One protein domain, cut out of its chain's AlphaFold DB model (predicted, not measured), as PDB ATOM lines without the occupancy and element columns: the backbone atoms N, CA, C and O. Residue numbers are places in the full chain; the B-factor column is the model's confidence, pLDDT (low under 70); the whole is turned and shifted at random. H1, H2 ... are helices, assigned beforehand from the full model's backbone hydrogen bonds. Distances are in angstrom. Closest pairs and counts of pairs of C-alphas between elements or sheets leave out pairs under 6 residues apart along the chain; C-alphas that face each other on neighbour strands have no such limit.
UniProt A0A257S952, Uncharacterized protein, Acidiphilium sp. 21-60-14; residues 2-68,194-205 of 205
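AT A GLANCE: This is residues 2 to 68 and 194 to 205 of the 205 residues of an uncharacterized protein of Acidiphilium sp. 21-60-14 (UniProt A0A257S952). Three helices gather in a triangle, each one touching the other two: H2, the longest, runs back against H1 and H3, which run the same way as each other. To one side of this group, residues 194 to 205 fold back on themselves as a small loop with no named element, tied by a short antiparallel pairing of residues 195 to 196 with residues 203 to 204. The printed part has 79 residues, with three named helices in the order H1, H2, H3 and no named strand; the class is all helix. The whole is compact, with a radius of gyration of the C-alphas of 12.2 A, and its C-alphas span 35 by 30 by 20 A.

IN THESE COORDINATES: Begin with H2, residues 27 to 45: find C-alpha 27 at (15.110, 23.864, -5.606), and from there the helix runs 26.7 A to C-alpha 45 at (25.472, 5.912, -22.471). Go back to the first printed residue for H1, residues 2 to 19, which starts at C-alpha 2 at (16.075, -1.602, -16.535) and is 26.1 A long. After H2 look for H3, residues 51 to 62, 16.3 A long, which ends at C-alpha 62 at (13.375, 15.102, -5.164).

HOW THE PARTS SIT: Start again from H2. Its residues 33 to 41 touch residues 9 to 16 of H1; look at the C-alphas of Leu 12 and Val 37, the closest, 6.4 A apart. These two helices run opposite ways at a steep tilt of 53 degrees. Residues 30 to 34 of H2 touch residues 57 to 62 of H3, and the closest C-alphas, those of Arg 30 and Val 61, are 6.2 A apart. H2 and H3 run opposite ways at a steep tilt of 42 degrees and form a helical hairpin. H3 also touches residues 6 to 13 of H1, where the C-alphas of Met 9 and Leu 57, the closest, are 6.8 A apart. H1 and H3 run the same way at a shallow tilt of 34.5 degrees, only just short of steep. Along the backbone, every O i to N i+4 pair is within hydrogen-bond range in H2 and H3, and 13 of 14 are in H1.

THE WHOLE: The two C-alphas farthest apart, those of Gly 46 and Pro 68, are 37.7 A apart. The link from H2 to H3 is tight, and the link from H1 to H2 is short. Residues 69 to 193 are not printed, and C-alphas 68 and 194 are 19.1 A apart across this cut. In the B-factor column the mean pLDDT of the printed part is 73.0; the model's confidence is under 70 at residue 2, residues 20 to 27, 65 to 68, 194 to 196 and 198 to 205.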
ATOM      1  N   ALA A   2      16.584  -2.775 -17.276       60.84
ATOM      2  CA  ALA A   2      16.075  -1.602 -16.535       60.84
ATOM      3  C   ALA A   2      16.573  -1.462 -15.072       60.84
ATOM      4  O   ALA A   2      16.838  -0.358 -14.613       60.84
ATOM      5  N   LYS A   3      16.766  -2.573 -14.342       72.25
ATOM      6  CA  LYS A   3      17.305  -2.559 -12.963       72.25
ATOM      7  C   LYS A   3      18.800  -2.206 -12.871       72.25
ATOM      8  O   LYS A   3      19.264  -1.874 -11.786       72.25
ATOM      9  N   ALA A   4      19.566  -2.350 -13.954       74.00
ATOM     10  CA  ALA A   4      20.980  -1.967 -13.987       74.00
ATOM     11  C   ALA A   4      21.099  -0.450 -14.180       74.00
ATOM     12  O   ALA A   4      21.663   0.215 -13.322       74.00
ATOM     13  N   ALA A   5      20.394   0.092 -15.178       71.25
ATOM     14  CA  ALA A   5      20.329   1.530 -15.437       71.25
ATOM     15  C   ALA A   5      19.852   2.341 -14.215       71.25
ATOM     16  O   ALA A   5      20.409   3.378 -13.889       71.25
ATOM     17  N   VAL A   6      18.845   1.852 -13.483       74.75
ATOM     18  CA  VAL A   6      18.360   2.528 -12.262       74.75
ATOM     19  C   VAL A   6      19.401   2.523 -11.132       74.75
ATOM     20  O   VAL A   6      19.443   3.459 -10.336       74.75
ATOM     21  N   ARG A   7      20.238   1.479 -11.037       81.75
ATOM     22  CA  ARG A   7      21.324   1.419 -10.045       81.75
ATOM     23  C   ARG A   7      22.445   2.391 -10.397       81.75
ATOM     24  O   ARG A   7      22.910   3.094  -9.511       81.75
ATOM     25  N   GLU A   8      22.789   2.471 -11.673       80.25
ATOM     26  CA  GLU A   8      23.775   3.404 -12.215       80.25
ATOM     27  C   GLU A   8      23.330   4.866 -12.055       80.25
ATOM     28  O   GLU A   8      24.064   5.667 -11.492       80.25
ATOM     29  N   MET A   9      22.073   5.199 -12.382       74.56
ATOM     30  CA  MET A   9      21.508   6.531 -12.105       74.56
ATOM     31  C   MET A   9      21.565   6.891 -10.618       74.56
ATOM     32  O   MET A   9      21.889   8.019 -10.264       74.56
ATOM     33  N   ARG A  10      21.257   5.940  -9.727       79.62
ATOM     34  CA  ARG A  10      21.362   6.173  -8.281       79.62
ATOM     35  C   ARG A  10      22.810   6.432  -7.862       79.62
ATOM     36  O   ARG A  10      23.026   7.207  -6.937       79.62
ATOM     37  N   GLN A  11      23.772   5.770  -8.497       84.19
ATOM     38  CA  GLN A  11      25.187   5.969  -8.222       84.19
ATOM     39  C   GLN A  11      25.651   7.356  -8.686       84.19
ATOM     40  O   GLN A  11      26.202   8.085  -7.871       84.19
ATOM     41  N   LEU A  12      25.295   7.775  -9.904       78.50
ATOM     42  CA  LEU A  12      25.598   9.116 -10.424       78.50
ATOM     43  C   LEU A  12      25.009  10.231  -9.545       78.50
ATOM     44  O   LEU A  12      25.679  11.212  -9.243       78.50
ATOM     45  N   VAL A  13      23.772  10.062  -9.061       77.44
ATOM     46  CA  VAL A  13      23.156  11.025  -8.131       77.44
ATOM     47  C   VAL A  13      23.942  11.122  -6.817       77.44
ATOM     48  O   VAL A  13      24.074  12.217  -6.281       77.44
ATOM     49  N   ARG A  14      24.483  10.010  -6.304       78.44
ATOM     50  CA  ARG A  14      25.298   9.998  -5.075       78.44
ATOM     51  C   ARG A  14      26.701  10.563  -5.278       78.44
ATOM     52  O   ARG A  14      27.246  11.155  -4.358       78.44
ATOM     53  N   GLU A  15      27.288  10.369  -6.452       81.56
ATOM     54  CA  GLU A  15      28.579  10.973  -6.807       81.56
ATOM     55  C   GLU A  15      28.444  12.496  -6.887       81.56
ATOM     56  O   GLU A  15      29.232  13.214  -6.273       81.56
ATOM     57  N   GLN A  16      27.368  12.989  -7.508       76.69
ATOM     58  CA  GLN A  16      27.034  14.414  -7.482       76.69
ATOM     59  C   GLN A  16      26.699  14.894  -6.056       76.69
ATOM     60  O   GLN A  16      27.115  15.979  -5.657       76.69
ATOM     61  N   GLU A  17      26.027  14.076  -5.234       71.50
ATOM     62  CA  GLU A  17      25.835  14.356  -3.801       71.50
ATOM     63  C   GLU A  17      27.166  14.530  -3.048       71.50
ATOM     64  O   GLU A  17      27.299  15.402  -2.194       71.50
ATOM     65  N   ALA A  18      28.191  13.747  -3.372       72.06
ATOM     66  CA  ALA A  18      29.502  13.902  -2.754       72.06
ATOM     67  C   ALA A  18      30.233  15.171  -3.236       72.06
ATOM     68  O   ALA A  18      30.901  15.827  -2.435       72.06
ATOM     69  N   GLU A  19      30.091  15.537  -4.515       70.12
ATOM     70  CA  GLU A  19      30.803  16.660  -5.145       70.12
ATOM     71  C   GLU A  19      30.291  18.035  -4.678       70.12
ATOM     72  O   GLU A  19      31.082  18.930  -4.389       70.12
ATOM     73  N   PHE A  20      28.973  18.203  -4.533       62.81
ATOM     74  CA  PHE A  20      28.372  19.446  -4.019       62.81
ATOM     75  C   PHE A  20      28.436  19.558  -2.481       62.81
ATOM     76  O   PHE A  20      28.121  20.609  -1.913       62.81
ATOM     77  N   GLY A  21      28.870  18.503  -1.788       59.09
ATOM     78  CA  GLY A  21      29.142  18.523  -0.356       59.09
ATOM     79  C   GLY A  21      27.915  18.820   0.513       59.09
ATOM     80  O   GLY A  21      26.812  18.340   0.286       59.09
ATOM     81  N   ALA A  22      28.111  19.585   1.586       51.94
ATOM     82  CA  ALA A  22      27.122  19.758   2.647       51.94
ATOM     83  C   ALA A  22      26.011  20.787   2.330       51.94
ATOM     84  O   ALA A  22      25.081  20.934   3.124       51.94
ATOM     85  N   ASP A  23      26.073  21.498   1.205       52.69
ATOM     86  CA  ASP A  23      25.233  22.676   0.938       52.69
ATOM     87  C   ASP A  23      23.945  22.389   0.152       52.69
ATOM     88  O   ASP A  23      23.323  23.303  -0.385       52.69
ATOM     89  N   PHE A  24      23.483  21.135   0.156       57.69
ATOM     90  CA  PHE A  24      22.194  20.742  -0.417       57.69
ATOM     91  C   PHE A  24      21.000  21.336   0.333       57.69
ATOM     92  O   PHE A  24      20.780  21.065   1.520       57.69
ATOM     93  N   GLY A  25      20.148  22.070  -0.386       56.28
ATOM     94  CA  GLY A  25      18.859  22.464   0.176       56.28
ATOM     95  C   GLY A  25      17.896  23.243  -0.711       56.28
ATOM     96  O   GLY A  25      16.724  23.305  -0.344       56.28
ATOM     97  N   THR A  26      18.325  23.822  -1.838       65.62
ATOM     98  CA  THR A  26      17.431  24.652  -2.671       65.62
ATOM     99  C   THR A  26      16.865  23.896  -3.874       65.62
ATOM    100  O   THR A  26      17.428  22.903  -4.345       65.62
ATOM    101  N   ALA A  27      15.722  24.370  -4.379       67.94
ATOM    102  CA  ALA A  27      15.110  23.864  -5.606       67.94
ATOM    103  C   ALA A  27      16.038  24.045  -6.822       67.94
ATOM    104  O   ALA A  27      16.139  23.155  -7.664       67.94
ATOM    105  N   GLU A  28      16.777  25.158  -6.877       70.12
ATOM    106  CA  GLU A  28      17.746  25.439  -7.943       70.12
ATOM    107  C   GLU A  28      18.905  24.438  -7.960       70.12
ATOM    108  O   GLU A  28      19.275  23.933  -9.015       70.12
ATOM    109  N   GLN A  29      19.434  24.076  -6.790       71.94
ATOM    110  CA  GLN A  29      20.488  23.065  -6.695       71.94
ATOM    111  C   GLN A  29      19.987  21.690  -7.142       71.94
ATOM    112  O   GLN A  29      20.687  20.978  -7.852       71.94
ATOM    113  N   ARG A  30      18.752  21.322  -6.780       75.19
ATOM    114  CA  ARG A  30      18.124  20.075  -7.250       75.19
ATOM    115  C   ARG A  30      17.973  20.058  -8.764       75.19
ATOM    116  O   ARG A  30      18.272  19.043  -9.389       75.19
ATOM    117  N   GLN A  31      17.568  21.183  -9.348       80.94
ATOM    118  CA  GLN A  31      17.502  21.332 -10.796       80.94
ATOM    119  C   GLN A  31      18.884  21.153 -11.437       80.94
ATOM    120  O   GLN A  31      19.014  20.371 -12.374       80.94
ATOM    121  N   ALA A  32      19.924  21.779 -10.880       81.00
ATOM    122  CA  ALA A  32      21.289  21.655 -11.385       81.00
ATOM    123  C   ALA A  32      21.817  20.209 -11.339       81.00
ATOM    124  O   ALA A  32      22.431  19.757 -12.304       81.00
ATOM    125  N   ILE A  33      21.543  19.453 -10.267       79.94
ATOM    126  CA  ILE A  33      21.895  18.022 -10.185       79.94
ATOM    127  C   ILE A  33      21.156  17.231 -11.260       79.94
ATOM    128  O   ILE A  33      21.757  16.392 -11.924       79.94
ATOM    129  N   TYR A  34      19.848  17.464 -11.413       85.75
ATOM    130  CA  TYR A  34      19.052  16.762 -12.413       85.75
ATOM    131  C   TYR A  34      19.622  16.996 -13.814       85.75
ATOM    132  O   TYR A  34      19.847  16.033 -14.547       85.75
ATOM    133  N   ASP A  35      19.912  18.253 -14.150       86.50
ATOM    134  CA  ASP A  35      20.459  18.629 -15.450       86.50
ATOM    135  C   ASP A  35      21.844  17.996 -15.659       86.50
ATOM    136  O   ASP A  35      22.075  17.370 -16.696       86.50
ATOM    137  N   ARG A  36      22.724  18.036 -14.651       85.69
ATOM    138  CA  ARG A  36      24.072  17.447 -14.717       85.69
ATOM    139  C   ARG A  36      24.046  15.924 -14.853       85.69
ATOM    140  O   ARG A  36      24.644  15.396 -15.780       85.69
ATOM    141  N   VAL A  37      23.266  15.216 -14.034       84.88
ATOM    142  CA  VAL A  37      23.125  13.750 -14.139       84.88
ATOM    143  C   VAL A  37      22.476  13.349 -15.464       84.88
ATOM    144  O   VAL A  37      22.846  12.332 -16.051       84.88
ATOM    145  N   SER A  38      21.519  14.137 -15.966       87.06
ATOM    146  CA  SER A  38      20.915  13.878 -17.274       87.06
ATOM    147  C   SER A  38      21.925  14.038 -18.413       87.06
ATOM    148  O   SER A  38      21.935  13.223 -19.335       87.06
ATOM    149  N   HIS A  39      22.808  15.033 -18.319       88.62
ATOM    150  CA  HIS A  39      23.874  15.278 -19.278       88.62
ATOM    151  C   HIS A  39      24.948  14.181 -19.225       88.62
ATOM    152  O   HIS A  39      25.274  13.600 -20.260       88.62
ATOM    153  N   ASP A  40      25.428  13.831 -18.029       85.88
ATOM    154  CA  ASP A  40      26.434  12.783 -17.822       85.88
ATOM    155  C   ASP A  40      25.922  11.419 -18.301       85.88
ATOM    156  O   ASP A  40      26.656  10.647 -18.918       85.88
ATOM    157  N   TRP A  41      24.630  11.131 -18.102       85.69
ATOM    158  CA  TRP A  41      24.001   9.929 -18.645       85.69
ATOM    159  C   TRP A  41      24.071   9.887 -20.173       85.69
ATOM    160  O   TRP A  41      24.414   8.852 -20.746       85.69
ATOM    161  N   VAL A  42      23.737  10.989 -20.846       87.94
ATOM    162  CA  VAL A  42      23.777  11.065 -22.313       87.94
ATOM    163  C   VAL A  42      25.207  10.921 -22.824       87.94
ATOM    164  O   VAL A  42      25.423  10.190 -23.788       87.94
ATOM    165  N   GLN A  43      26.180  11.552 -22.159       87.81
ATOM    166  CA  GLN A  43      27.592  11.421 -22.519       87.81
ATOM    167  C   GLN A  43      28.113   9.988 -22.345       87.81
ATOM    168  O   GLN A  43      28.769   9.475 -23.247       87.81
ATOM    169  N   ASN A  44      27.786   9.322 -21.234       83.75
ATOM    170  CA  ASN A  44      28.316   7.990 -20.926       83.75
ATOM    171  C   ASN A  44      27.601   6.864 -21.681       83.75
ATOM    172  O   ASN A  44      28.228   5.897 -22.106       83.75
ATOM    173  N   SER A  45      26.280   6.968 -21.848       83.50
ATOM    174  CA  SER A  45      25.472   5.912 -22.471       83.50
ATOM    175  C   SER A  45      25.244   6.113 -23.971       83.50
ATOM    176  O   SER A  45      24.730   5.211 -24.632       83.50
ATOM    177  N   GLY A  46      25.545   7.302 -24.507       84.44
ATOM    178  CA  GLY A  46      25.264   7.673 -25.895       84.44
ATOM    179  C   GLY A  46      23.772   7.727 -26.248       84.44
ATOM    180  O   GLY A  46      23.428   7.876 -27.419       84.44
ATOM    181  N   THR A  47      22.869   7.591 -25.266       84.06
ATOM    182  CA  THR A  47      21.418   7.555 -25.491       84.06
ATOM    183  C   THR A  47      20.666   8.497 -24.550       84.06
ATOM    184  O   THR A  47      21.002   8.599 -23.367       84.06
ATOM    185  N   PRO A  48      19.621   9.192 -25.041       84.75
ATOM    186  CA  PRO A  48      18.781  10.029 -24.197       84.75
ATOM    187  C   PRO A  48      17.987   9.192 -23.191       84.75
ATOM    188  O   PRO A  48      17.552   8.073 -23.481       84.75
ATOM    189  N   LEU A  49      17.758   9.764 -22.006       81.81
ATOM    190  CA  LEU A  49      16.915   9.155 -20.982       81.81
ATOM    191  C   LEU A  49      15.501   8.926 -21.530       81.81
ATOM    192  O   LEU A  49      14.854   9.819 -22.072       81.81
ATOM    193  N   THR A  50      14.971   7.720 -21.339       86.00
ATOM    194  CA  THR A  50      13.553   7.460 -21.611       86.00
ATOM    195  C   THR A  50      12.676   8.212 -20.608       86.00
ATOM    196  O   THR A  50      13.067   8.420 -19.459       86.00
ATOM    197  N   LYS A  51      11.421   8.507 -20.972       78.38
ATOM    198  CA  LYS A  51      10.446   9.166 -20.071       78.38
ATOM    199  C   LYS A  51      10.327   8.498 -18.695       78.38
ATOM    200  O   LYS A  51      10.060   9.163 -17.697       78.38
ATOM    201  N   ARG A  52      10.496   7.174 -18.639       75.94
ATOM    202  CA  ARG A  52      10.454   6.407 -17.389       75.94
ATOM    203  C   ARG A  52      11.716   6.616 -16.552       75.94
ATOM    204  O   ARG A  52      11.610   6.683 -15.335       75.94
ATOM    205  N   GLN A  53      12.882   6.723 -17.182       78.31
ATOM    206  CA  GLN A  53      14.149   6.995 -16.500       78.31
ATOM    207  C   GLN A  53      14.226   8.448 -16.020       78.31
ATOM    208  O   GLN A  53      14.623   8.665 -14.884       78.31
ATOM    209  N   GLU A  54      13.734   9.412 -16.810       80.69
ATOM    210  CA  GLU A  54      13.573  10.811 -16.380       80.69
ATOM    211  C   GLU A  54      12.737  10.910 -15.098       80.69
ATOM    212  O   GLU A  54      13.139  11.558 -14.137       80.69
ATOM    213  N   ALA A  55      11.585  10.229 -15.058       75.62
ATOM    214  CA  ALA A  55      10.711  10.238 -13.888       75.62
ATOM    215  C   ALA A  55      11.382   9.616 -12.652       75.62
ATOM    216  O   ALA A  55      11.211  10.111 -11.540       75.62
ATOM    217  N   VAL A  56      12.162   8.547 -12.840       77.88
ATOM    218  CA  VAL A  56      12.906   7.892 -11.754       77.88
ATOM    219  C   VAL A  56      14.045   8.779 -11.248       77.88
ATOM    220  O   VAL A  56      14.207   8.918 -10.038       77.88
ATOM    221  N   LEU A  57      14.796   9.417 -12.149       80.62
ATOM    222  CA  LEU A  57      15.849  10.369 -11.801       80.62
ATOM    223  C   LEU A  57      15.270  11.564 -11.037       80.62
ATOM    224  O   LEU A  57      15.751  11.896  -9.957       80.62
ATOM    225  N   ALA A  58      14.182  12.146 -11.545       78.94
ATOM    226  CA  ALA A  58      13.488  13.242 -10.887       78.94
ATOM    227  C   ALA A  58      13.003  12.838  -9.484       78.94
ATOM    228  O   ALA A  58      13.182  13.573  -8.516       78.94
ATOM    229  N   GLN A  59      12.459  11.630  -9.328       76.19
ATOM    230  CA  GLN A  59      12.043  11.133  -8.020       76.19
ATOM    231  C   GLN A  59      13.225  10.934  -7.057       76.19
ATOM    232  O   GLN A  59      13.079  11.184  -5.862       76.19
ATOM    233  N   PHE A  60      14.399  10.511  -7.538       76.06
ATOM    234  CA  PHE A  60      15.590  10.402  -6.692       76.06
ATOM    235  C   PHE A  60      16.104  11.761  -6.237       76.06
ATOM    236  O   PHE A  60      16.322  11.941  -5.042       76.06
ATOM    237  N   VAL A  61      16.224  12.715  -7.158       77.19
ATOM    238  CA  VAL A  61      16.666  14.083  -6.854       77.19
ATOM    239  C   VAL A  61      15.696  14.770  -5.887       77.19
ATOM    240  O   VAL A  61      16.114  15.414  -4.925       77.19
ATOM    241  N   ALA A  62      14.388  14.572  -6.069       71.75
ATOM    242  CA  ALA A  62      13.375  15.102  -5.164       71.75
ATOM    243  C   ALA A  62      13.460  14.488  -3.754       71.75
ATOM    244  O   ALA A  62      13.257  15.185  -2.759       71.75
ATOM    245  N   ASN A  63      13.806  13.207  -3.643       72.88
ATOM    246  CA  ASN A  63      13.918  12.514  -2.358       72.88
ATOM    247  C   ASN A  63      15.272  12.694  -1.660       72.88
ATOM    248  O   ASN A  63      15.478  12.103  -0.598       72.88
ATOM    249  N   LEU A  64      16.193  13.490  -2.216       70.06
ATOM    250  CA  LEU A  64      17.437  13.816  -1.523       70.06
ATOM    251  C   LEU A  64      17.131  14.481  -0.167       70.06
ATOM    252  O   LEU A  64      16.181  15.270  -0.070       70.06
ATOM    253  N   PRO A  65      17.895  14.173   0.894       58.28
ATOM    254  CA  PRO A  65      17.670  14.751   2.212       58.28
ATOM    255  C   PRO A  65      17.853  16.275   2.158       58.28
ATOM    256  O   PRO A  65      18.937  16.779   1.885       58.28
ATOM    257  N   VAL A  66      16.782  17.032   2.413       59.00
ATOM    258  CA  VAL A  66      16.863  18.496   2.549       59.00
ATOM    259  C   VAL A  66      17.394  18.808   3.944       59.00
ATOM    260  O   VAL A  66      16.825  18.343   4.937       59.00
ATOM    261  N   ARG A  67      18.454  19.622   4.056       54.41
ATOM    262  CA  ARG A  67      18.881  20.127   5.368       54.41
ATOM    263  C   ARG A  67      17.725  20.862   6.062       54.41
ATOM    264  O   ARG A  67      16.961  21.578   5.415       54.41
ATOM    265  N   PRO A  68      17.585  20.739   7.393       53.06
ATOM    266  CA  PRO A  68      16.566  21.478   8.122       53.06
ATOM    267  C   PRO A  68      16.739  22.978   7.870       53.06
ATOM    268  O   PRO A  68      17.836  23.505   8.041       53.06
ATOM    269  N   ALA A 194       8.819  16.323  -7.405       52.25
ATOM    270  CA  ALA A 194       9.172  16.686  -8.770       52.25
ATOM    271  C   ALA A 194       7.887  16.873  -9.593       52.25
ATOM    272  O   ALA A 194       7.071  15.952  -9.695       52.25
ATOM    273  N   ILE A 195       7.700  18.046 -10.195       60.12
ATOM    274  CA  ILE A 195       6.547  18.359 -11.048       60.12
ATOM    275  C   ILE A 195       7.032  18.560 -12.481       60.12
ATOM    276  O   ILE A 195       7.854  19.431 -12.749       60.12
ATOM    277  N   ARG A 196       6.488  17.791 -13.428       56.00
ATOM    278  CA  ARG A 196       6.773  17.985 -14.854       56.00
ATOM    279  C   ARG A 196       5.869  19.067 -15.439       56.00
ATOM    280  O   ARG A 196       4.645  18.918 -15.441       56.00
ATOM    281  N   ASN A 197       6.455  20.133 -15.976       70.50
ATOM    282  CA  ASN A 197       5.722  21.134 -16.735       70.50
ATOM    283  C   ASN A 197       5.230  20.528 -18.058       70.50
ATOM    284  O   ASN A 197       6.013  19.986 -18.837       70.50
ATOM    285  N   ARG A 198       3.923  20.623 -18.321       57.16
ATOM    286  CA  ARG A 198       3.309  20.063 -19.534       57.16
ATOM    287  C   ARG A 198       3.683  20.824 -20.805       57.16
ATOM    288  O   ARG A 198       3.705  20.201 -21.857       57.16
ATOM    289  N   SER A 199       3.961  22.129 -20.718       54.44
ATOM    290  CA  SER A 199       4.272  22.947 -21.899       54.44
ATOM    291  C   SER A 199       5.743  22.874 -22.308       54.44
ATOM    292  O   SER A 199       6.033  22.822 -23.495       54.44
ATOM    293  N   THR A 200       6.668  22.838 -21.343       66.38
ATOM    294  CA  THR A 200       8.117  22.793 -21.618       66.38
ATOM    295  C   THR A 200       8.717  21.395 -21.493       66.38
ATOM    296  O   THR A 200       9.862  21.180 -21.871       66.38
ATOM    297  N   GLY A 201       7.985  20.434 -20.922       58.91
ATOM    298  CA  GLY A 201       8.480  19.084 -20.652       58.91
ATOM    299  C   GLY A 201       9.497  18.991 -19.509       58.91
ATOM    300  O   GLY A 201       9.828  17.871 -19.116       58.91
ATOM    301  N   GLN A 202       9.939  20.132 -18.966       68.75
ATOM    302  CA  GLN A 202      10.951  20.246 -17.915       68.75
ATOM    303  C   GLN A 202      10.392  19.860 -16.546       68.75
ATOM    304  O   GLN A 202       9.237  20.154 -16.219       68.75
ATOM    305  N   TRP A 203      11.225  19.222 -15.732       62.12
ATOM    306  CA  TRP A 203      10.932  18.984 -14.324       62.12
ATOM    307  C   TRP A 203      11.231  20.245 -13.511       62.12
ATOM    308  O   TRP A 203      12.128  21.002 -13.855       62.12
ATOM    309  N   ARG A 204      10.429  20.495 -12.477       60.47
ATOM    310  CA  ARG A 204      10.653  21.523 -11.456       60.47
ATOM    311  C   ARG A 204      10.633  20.827 -10.099       60.47
ATOM    312  O   ARG A 204       9.733  20.013  -9.864       60.47
ATOM    313  N   PHE A 205      11.625  21.120  -9.265       60.62
ATOM    314  CA  PHE A 205      11.860  20.490  -7.961       60.62
ATOM    315  C   PHE A 205      11.513  21.406  -6.791       60.62
ATOM    316  O   PHE A 205      11.466  22.639  -7.002       60.62
TER     317      PHE A 205